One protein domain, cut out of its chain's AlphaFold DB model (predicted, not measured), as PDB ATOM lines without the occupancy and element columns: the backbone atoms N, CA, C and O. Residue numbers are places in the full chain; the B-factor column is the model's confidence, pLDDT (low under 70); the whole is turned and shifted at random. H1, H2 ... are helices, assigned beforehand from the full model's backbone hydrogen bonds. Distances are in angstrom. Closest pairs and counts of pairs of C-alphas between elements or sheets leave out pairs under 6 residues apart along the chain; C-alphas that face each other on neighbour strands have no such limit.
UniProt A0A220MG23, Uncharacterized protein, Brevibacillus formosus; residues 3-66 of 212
ATOM      1  N   TRP A   3     130.152 119.563 131.389       94.75
ATOM      2  CA  TRP A   3     130.667 118.400 132.110       94.75
ATOM      3  C   TRP A   3     132.006 118.730 132.762       94.75
ATOM      4  O   TRP A   3     132.880 119.297 132.112       94.75
ATOM      5  N   LYS A   4     132.158 118.439 134.062       94.25
ATOM      6  CA  LYS A   4     133.378 118.737 134.849       94.25
ATOM      7  C   LYS A   4     133.943 120.157 134.597       94.25
ATOM      8  O   LYS A   4     135.148 120.377 134.532       94.25
ATOM      9  N   GLY A   5     133.055 121.146 134.454       93.12
ATOM     10  CA  GLY A   5     133.419 122.552 134.223       93.12
ATOM     11  C   GLY A   5     133.792 122.916 132.777       93.12
ATOM     12  O   GLY A   5     134.219 124.045 132.536       93.12
ATOM     13  N   LYS A   6     133.623 122.003 131.815       92.94
ATOM     14  CA  LYS A   6     133.829 122.233 130.379       92.94
ATOM     15  C   LYS A   6     132.512 122.182 129.624       92.94
ATOM     16  O   LYS A   6     131.728 121.255 129.780       92.94
ATOM     17  N   GLU A   7     132.263 123.198 128.809       93.69
ATOM     18  CA  GLU A   7     131.118 123.214 127.906       93.69
ATOM     19  C   GLU A   7     131.438 122.367 126.671       93.69
ATOM     20  O   GLU A   7     132.441 122.613 126.007       93.69
ATOM     21  N   LEU A   8     130.596 121.377 126.371       87.88
ATOM     22  CA  LEU A   8     130.793 120.464 125.245       87.88
ATOM     23  C   LEU A   8     129.952 120.934 124.054       87.88
ATOM     24  O   LEU A   8     128.721 120.840 124.101       87.88
ATOM     25  N   LYS A   9     130.599 121.468 123.008       83.19
ATOM     26  CA  LYS A   9     129.923 122.006 121.807       83.19
ATOM     27  C   LYS A   9     130.174 121.183 120.558       83.19
ATOM     28  O   LYS A   9     129.325 121.142 119.672       83.19
ATOM     29  N   THR A  10     131.348 120.583 120.471       77.44
ATOM     30  CA  THR A  10     131.818 119.858 119.297       77.44
ATOM     31  C   THR A  10     132.004 118.376 119.607       77.44
ATOM     32  O   THR A  10     132.016 117.961 120.767       77.44
ATOM     33  N   ILE A  11     132.170 117.570 118.557       68.88
ATOM     34  CA  ILE A  11     132.556 116.158 118.693       68.88
ATOM     35  C   ILE A  11     133.915 116.028 119.392       68.88
ATOM     36  O   ILE A  11     134.096 115.137 120.213       68.88
ATOM     37  N   GLU A  12     134.838 116.949 119.124       66.19
ATOM     38  CA  GLU A  12     136.146 116.977 119.776       66.19
ATOM     39  C   GLU A  12     136.024 117.241 121.287       66.19
ATOM     40  O   GLU A  12     136.654 116.550 122.087       66.19
ATOM     41  N   ASP A  13     135.143 118.162 121.700       71.88
ATOM     42  CA  ASP A  13     134.873 118.384 123.125       71.88
ATOM     43  C   ASP A  13     134.252 117.143 123.779       71.88
ATOM     44  O   ASP A  13     134.619 116.774 124.895       71.88
ATOM     45  N   LEU A  14     133.314 116.490 123.082       82.56
ATOM     46  CA  LEU A  14     132.668 115.262 123.545       82.56
ATOM     47  C   LEU A  14     133.694 114.147 123.793       82.56
ATOM     48  O   LEU A  14     133.602 113.468 124.813       82.56
ATOM     49  N   MET A  15     134.678 113.999 122.905       79.00
ATOM     50  CA  MET A  15     135.775 113.037 123.044       79.00
ATOM     51  C   MET A  15     136.675 113.378 124.237       79.00
ATOM     52  O   MET A  15     136.701 112.648 125.228       79.00
ATOM     53  N   TRP A  16     137.362 114.522 124.186       76.81
ATOM     54  CA  TRP A  16     138.462 114.817 125.113       76.81
ATOM     55  C   TRP A  16     138.014 115.287 126.494       76.81
ATOM     56  O   TRP A  16     138.698 115.043 127.490       76.81
ATOM     57  N   TYR A  17     136.891 116.002 126.562       86.88
ATOM     58  CA  TYR A  17     136.403 116.608 127.800       86.88
ATOM     59  C   TYR A  17     135.165 115.910 128.362       86.88
ATOM     60  O   TYR A  17     134.841 116.148 129.521       86.88
ATOM     61  N   GLY A  18     134.495 115.060 127.580       93.06
ATOM     62  CA  GLY A  18     133.385 114.214 128.021       93.06
ATOM     63  C   GLY A  18     133.832 112.782 128.309       93.06
ATOM     64  O   GLY A  18     133.987 112.397 129.470       93.06
ATOM     65  N   ILE A  19     134.037 112.009 127.242       90.88
ATOM     66  CA  ILE A  19     134.267 110.560 127.279       90.88
ATOM     67  C   ILE A  19     135.574 110.210 127.998       90.88
ATOM     68  O   ILE A  19     135.561 109.405 128.932       90.88
ATOM     69  N   ASP A  20     136.681 110.854 127.627       89.88
ATOM     70  CA  ASP A  20     138.013 110.577 128.193       89.88
ATOM     71  C   ASP A  20     138.143 110.991 129.658       89.88
ATOM     72  O   ASP A  20     139.018 110.513 130.374       89.88
ATOM     73  N   GLN A  21     137.263 111.882 130.118       94.38
ATOM     74  CA  GLN A  21     137.241 112.347 131.502       94.38
ATOM     75  C   GLN A  21     136.384 111.462 132.412       94.38
ATOM     76  O   GLN A  21     136.241 111.788 133.591       94.38
ATOM     77  N   CYS A  22     135.770 110.396 131.892       95.19
ATOM     78  CA  CYS A  22     135.035 109.428 132.701       95.19
ATOM     79  C   CYS A  22     135.982 108.303 133.137       95.19
ATOM     80  O   CYS A  22     136.331 107.432 132.339       95.19
ATOM     81  N   GLU A  23     136.375 108.318 134.409       94.69
ATOM     82  CA  GLU A  23     137.359 107.388 134.982       94.69
ATOM     83  C   GLU A  23     136.716 106.102 135.529       94.69
ATOM     84  O   GLU A  23     137.417 105.146 135.867       94.69
ATOM     85  N   SER A  24     135.380 106.052 135.599       97.50
ATOM     86  CA  SER A  24     134.629 104.874 136.036       97.50
ATOM     87  C   SER A  24     133.311 104.685 135.267       97.50
ATOM     88  O   SER A  24     132.797 105.641 134.670       97.50
ATOM     89  N   PRO A  25     132.719 103.472 135.299       97.88
ATOM     90  CA  PRO A  25     131.389 103.222 134.747       97.88
ATOM     91  C   PRO A  25     130.314 104.143 135.337       97.88
ATOM     92  O   PRO A  25     129.437 104.609 134.621       97.88
ATOM     93  N   GLU A  26     130.375 104.438 136.635       98.06
ATOM     94  CA  GLU A  26     129.400 105.298 137.310       98.06
ATOM     95  C   GLU A  26     129.479 106.740 136.800       98.06
ATOM     96  O   GLU A  26     128.441 107.362 136.563       98.06
ATOM     97  N   GLU A  27     130.693 107.259 136.581       97.62
ATOM     98  CA  GLU A  27     130.877 108.578 135.972       97.62
ATOM     99  C   GLU A  27     130.341 108.615 134.538       97.62
ATOM    100  O   GLU A  27     129.648 109.564 134.176       97.62
ATOM    101  N   ALA A  28     130.605 107.575 133.743       98.12
ATOM    102  CA  ALA A  28     130.104 107.462 132.374       98.12
ATOM    103  C   ALA A  28     128.566 107.404 132.314       98.12
ATOM    104  O   ALA A  28     127.938 108.036 131.460       98.12
ATOM    105  N   GLN A  29     127.932 106.695 133.250       98.00
ATOM    106  CA  GLN A  29     126.473 106.647 133.352       98.00
ATOM    107  C   GLN A  29     125.881 107.997 133.772       98.00
ATOM    108  O   GLN A  29     124.864 108.421 133.218       98.00
ATOM    109  N   GLU A  30     126.520 108.707 134.704       98.00
ATOM    110  CA  GLU A  30     126.092 110.051 135.097       98.00
ATOM    111  C   GLU A  30     126.277 111.063 133.958       98.00
ATOM    112  O   GLU A  30     125.377 111.869 133.701       98.00
ATOM    113  N   PHE A  31     127.388 110.970 133.221       98.06
ATOM    114  CA  PHE A  31     127.616 111.734 131.999       98.06
ATOM    115  C   PHE A  31     126.462 111.530 131.014       98.06
ATOM    116  O   PHE A  31     125.814 112.497 130.603       98.06
ATOM    117  N   MET A  32     126.141 110.273 130.689       97.94
ATOM    118  CA  MET A  32     125.066 109.955 129.749       97.94
ATOM    119  C   MET A  32     123.700 110.412 130.246       97.94
ATOM    120  O   MET A  32     122.898 110.905 129.456       97.94
ATOM    121  N   ARG A  33     123.419 110.292 131.547       97.69
ATOM    122  CA  ARG A  33     122.160 110.766 132.136       97.69
ATOM    123  C   ARG A  33     121.958 112.262 131.903       97.69
ATOM    124  O   ARG A  33     120.839 112.670 131.588       97.69
ATOM    125  N   GLN A  34     123.007 113.068 132.069       97.19
ATOM    126  CA  GLN A  34     122.959 114.508 131.802       97.19
ATOM    127  C   GLN A  34     122.900 114.789 130.300       97.19
ATOM    128  O   GLN A  34     122.064 115.572 129.855       97.19
ATOM    129  N   TYR A  35     123.727 114.107 129.504       96.44
ATOM    130  CA  TYR A  35     123.792 114.357 128.070       96.44
ATOM    131  C   TYR A  35     122.460 114.056 127.367       96.44
ATOM    132  O   TYR A  35     121.986 114.873 126.580       96.44
ATOM    133  N   ARG A  36     121.795 112.953 127.734       96.88
ATOM    134  CA  ARG A  36     120.466 112.555 127.231       96.88
ATOM    135  C   ARG A  36     119.355 113.563 127.545       96.88
ATOM    136  O   ARG A  36     118.360 113.604 126.830       96.88
ATOM    137  N   GLN A  37     119.484 114.363 128.608       95.44
ATOM    138  CA  GLN A  37     118.491 115.399 128.935       95.44
ATOM    139  C   GLN A  37     118.578 116.601 127.998       95.44
ATOM    140  O   GLN A  37     117.575 117.274 127.770       95.44
ATOM    141  N   GLU A  38     119.770 116.874 127.473       92.38
ATOM    142  CA  GLU A  38     120.025 118.033 126.621       92.38
ATOM    143  C   GLU A  38     120.087 117.684 125.132       92.38
ATOM    144  O   GLU A  38     119.879 118.559 124.293       92.38
ATOM    145  N   ASN A  39     120.393 116.430 124.790       86.31
ATOM    146  CA  ASN A  39     120.597 116.000 123.416       86.31
ATOM    147  C   ASN A  39     119.847 114.683 123.128       86.31
ATOM    148  O   ASN A  39     120.222 113.643 123.676       86.31
ATOM    149  N   PRO A  40     118.818 114.694 122.254       89.31
ATOM    150  CA  PRO A  40     118.060 113.489 121.907       89.31
ATOM    151  C   PRO A  40     118.900 112.440 121.162       89.31
ATOM    152  O   PRO A  40     118.560 111.261 121.197       89.31
ATOM    153  N   ASP A  41     120.012 112.847 120.544       87.06
ATOM    154  CA  ASP A  41     120.928 111.977 119.806       87.06
ATOM    155  C   ASP A  41     122.151 111.557 120.646       87.06
ATOM    156  O   ASP A  41     123.118 111.030 120.098       87.06
ATOM    157  N   ALA A  42     122.141 111.783 121.968       91.00
ATOM    158  CA  ALA A  42     123.275 111.508 122.860       91.00
ATOM    159  C   ALA A  42     123.859 110.095 122.683       91.00
ATOM    160  O   ALA A  42     125.069 109.945 122.512       91.00
ATOM    161  N   ASP A  43     123.004 109.070 122.669       90.44
ATOM    162  CA  ASP A  43     123.413 107.668 122.527       90.44
ATOM    163  C   ASP A  43     124.067 107.405 121.170       90.44
ATOM    164  O   ASP A  43     125.108 106.753 121.102       90.44
ATOM    165  N   SER A  44     123.496 107.962 120.099       80.38
ATOM    166  CA  SER A  44     124.045 107.838 118.748       80.38
ATOM    167  C   SER A  44     125.373 108.576 118.615       80.38
ATOM    168  O   SER A  44     126.285 108.054 117.984       80.38
ATOM    169  N   ASN A  45     125.515 109.751 119.233       83.19
ATOM    170  CA  ASN A  45     126.748 110.535 119.196       83.19
ATOM    171  C   ASN A  45     127.885 109.815 119.921       83.19
ATOM    172  O   ASN A  45     128.950 109.639 119.338       83.19
ATOM    173  N   VAL A  46     127.664 109.346 121.155       87.94
ATOM    174  CA  VAL A  46     128.690 108.602 121.907       87.94
ATOM    175  C   VAL A  46     128.982 107.258 121.244       87.94
ATOM    176  O   VAL A  46     130.146 106.896 121.080       87.94
ATOM    177  N   GLY A  47     127.944 106.553 120.787       79.56
ATOM    178  CA  GLY A  47     128.092 105.300 120.057       79.56
ATOM    179  C   GLY A  47     128.854 105.462 118.742       79.56
ATOM    180  O   GLY A  47     129.632 104.591 118.396       79.56
ATOM    181  N   TYR A  48     128.673 106.559 118.006       76.31
ATOM    182  CA  TYR A  48     129.434 106.830 116.781       76.31
ATOM    183  C   TYR A  48     130.875 107.245 117.096       76.31
ATOM    184  O   TYR A  48     131.818 106.797 116.447       76.31
ATOM    185  N   VAL A  49     131.057 108.072 118.128       76.69
ATOM    186  CA  VAL A  49     132.373 108.550 118.558       76.69
ATOM    187  C   VAL A  49     133.267 107.420 119.059       76.69
ATOM    188  O   VAL A  49     134.475 107.471 118.834       76.69
ATOM    189  N   SER A  50     132.700 106.362 119.647       78.25
ATOM    190  CA  SER A  50     133.473 105.184 120.057       78.25
ATOM    191  C   SER A  50     134.246 104.548 118.894       78.25
ATOM    192  O   SER A  50     135.271 103.916 119.123       78.25
ATOM    193  N   GLY A  51     133.794 104.731 117.646       66.12
ATOM    194  CA  GLY A  51     134.479 104.247 116.444       66.12
ATOM    195  C   GLY A  51     135.800 104.960 116.119       66.12
ATOM    196  O   GLY A  51     136.532 104.490 115.252       66.12
ATOM    197  N   TYR A  52     136.121 106.072 116.792       66.94
ATOM    198  CA  TYR A  52     137.413 106.766 116.668       66.94
ATOM    199  C   TYR A  52     138.470 106.284 117.671       66.94
ATOM    200  O   TYR A  52     139.619 106.718 117.601       66.94
ATOM    201  N   TYR A  53     138.091 105.403 118.597       65.12
ATOM    202  CA  TYR A  53     138.975 104.857 119.622       65.12
ATOM    203  C   TYR A  53     139.546 103.492 119.207       65.12
ATOM    204  O   TYR A  53     139.119 102.888 118.222       65.12
ATOM    205  N   SER A  54     140.534 102.994 119.960       65.44
ATOM    206  CA  SER A  54     140.999 101.606 119.816       65.44
ATOM    207  C   SER A  54     139.863 100.624 120.126       65.44
ATOM    208  O   SER A  54     138.905 100.977 120.809       65.44
ATOM    209  N   SER A  55     139.959  99.369 119.671       70.69
ATOM    210  CA  SER A  55     138.930  98.352 119.945       70.69
ATOM    211  C   SER A  55     138.685  98.134 121.447       70.69
ATOM    212  O   SER A  55     137.537  97.978 121.852       70.69
ATOM    213  N   GLU A  56     139.744  98.174 122.266       74.62
ATOM    214  CA  GLU A  56     139.652  98.070 123.733       74.62
ATOM    215  C   GLU A  56     138.878  99.254 124.331       74.62
ATOM    216  O   GLU A  56     137.975  99.079 125.147       74.62
ATOM    217  N   GLU A  57     139.178 100.470 123.873       80.62
ATOM    218  CA  GLU A  57     138.492 101.672 124.342       80.62
ATOM    219  C   GLU A  57     137.058 101.761 123.813       80.62
ATOM    220  O   GLU A  57     136.165 102.187 124.539       80.62
ATOM    221  N   MET A  58     136.792 101.299 122.592       82.94
ATOM    222  CA  MET A  58     135.433 101.170 122.071       82.94
ATOM    223  C   MET A  58     134.606 100.226 122.946       82.94
ATOM    224  O   MET A  58     133.477 100.567 123.294       82.94
ATOM    225  N   GLU A  59     135.156  99.077 123.345       86.06
ATOM    226  CA  GLU A  59     134.481  98.150 124.260       86.06
ATOM    227  C   GLU A  59     134.172  98.811 125.598       86.06
ATOM    228  O   GLU A  59     133.018  98.793 126.043       86.06
ATOM    229  N   ARG A  60     135.169  99.482 126.183       93.38
ATOM    230  CA  ARG A  60     134.988 100.262 127.407       93.38
ATOM    231  C   ARG A  60     133.873 101.291 127.245       93.38
ATOM    232  O   ARG A  60     132.995 101.353 128.097       93.38
ATOM    233  N   ILE A  61     133.867 102.073 126.165       90.12
ATOM    234  CA  ILE A  61     132.877 103.132 125.929       90.12
ATOM    235  C   ILE A  61     131.473 102.543 125.774       90.12
ATOM    236  O   ILE A  61     130.557 102.959 126.481       90.12
ATOM    237  N   LEU A  62     131.286 101.551 124.899       92.19
ATOM    238  CA  LEU A  62     129.972 100.939 124.675       92.19
ATOM    239  C   LEU A  62     129.409 100.339 125.971       92.19
ATOM    240  O   LEU A  62     128.229 100.522 126.284       92.19
ATOM    241  N   GLN A  63     130.262  99.686 126.766       94.94
ATOM    242  CA  GLN A  63     129.872  99.090 128.039       94.94
ATOM    243  C   GLN A  63     129.601 100.142 129.121       94.94
ATOM    244  O   GLN A  63     128.536 100.132 129.739       94.94
ATOM    245  N   TRP A  64     130.548 101.048 129.376       97.69
ATOM    246  CA  TRP A  64     130.475 102.004 130.483       97.69
ATOM    247  C   TRP A  64     129.421 103.074 130.259       97.69
ATOM    248  O   TRP A  64     128.777 103.477 131.220       97.69
ATOM    249  N   PHE A  65     129.215 103.513 129.019       96.88
ATOM    250  CA  PHE A  65     128.209 104.522 128.681       96.88
ATOM    251  C   PHE A  65     126.847 103.874 128.385       96.88
ATOM    252  O   PHE A  65     125.825 104.559 128.347       96.88
ATOM    253  N   GLY A  66     126.794 102.542 128.248       95.38
ATOM    254  CA  GLY A  66     125.559 101.801 127.994       95.38
ATOM    255  C   GLY A  66     124.904 102.231 126.685       95.38
ATOM    256  O   GLY A  66     123.708 102.522 126.657       95.38
TER     257      GLY A  66
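AT A GLANCE: This is residues 3 to 66 of the 212 residues of an uncharacterized protein of Brevibacillus formosus (UniProt A0A220MG23). What shape do these atoms make? H3 and H4 lie side by side as a helical hairpin, and H2 spans its open end, its first residues at the end of H4 and its last part at the start of H3, in a rough triangle. H1 packs across H3 on one side of this triangle, with its last residue, Ile 19, toward H2 and H4. What is it built of? The 64 printed residues hold four named helices, H1, H2, H3 and H4 in that order, and no named strand, and the class is all helix. How large is it? It is compact, with a radius of gyration of the C-alphas of 10.5 A, and its rounded outline spans 27 by 22 by 20 A.

HOW THE PARTS SIT: What does the first helix meet? H1, residues 11 to 19, touches H3, residues 42 to 52, about perpendicular at 84 degrees, with Met 15 and Val 49 as their closest C-alphas, 7.2 A apart. H1 and H2, residues 25 to 38, are close but not clearly touching, the closest C-alphas being those of Ile 19 and Ala 28, 7.3 A apart. And the later helices? H2 touches H3 with residues 32 to 36 alone, at a steep tilt of 54 degrees, opposite ways; their closest C-alphas are those of Arg 36 and Ala 42, 5.3 A apart. H2 touches H4, residues 55 to 65, at a steep tilt of 66 degrees, the same way, closest at the C-alphas of Pro 25 and Trp 64, 4.5 A apart. H3, the hub, forms a hairpin with H4, at a shallow tilt of 14 degrees, opposite ways, with the C-alphas of Ser 50 and Met 58 the closest, 4.9 A apart. How do the backbones run? In H1 and H4 every O i to N i+4 pair is within hydrogen-bond range; in H2 it is 8 of 10 and in H3 5 of 7.

IN THESE COORDINATES: Where does the first helix begin? H1 begins with C-alpha 11 at (132.556, 116.158, 118.693) and measures 10.4 A over residues 11 to 19. How long are the others? H2, residues 25 to 38, measures 20.4 A, H3, residues 42 to 52, 16.1 A, and H4, residues 55 to 65, 15.1 A, ending with C-alpha 65 at (128.209, 104.522, 128.681).

THE WHOLE: How far does it reach? The two C-alphas farthest apart are those of Gly 5 and Ser 55, 28.6 A; residues 36 to 41, of which 36 to 38 belong to H2, stand free. Is it unbroken? The printed part has no cut, and the three links between the helices are tight. How sure is the model? The mean pLDDT of the printed part is 87.3, and residues 11 to 12 and 51 to 54 are under 70.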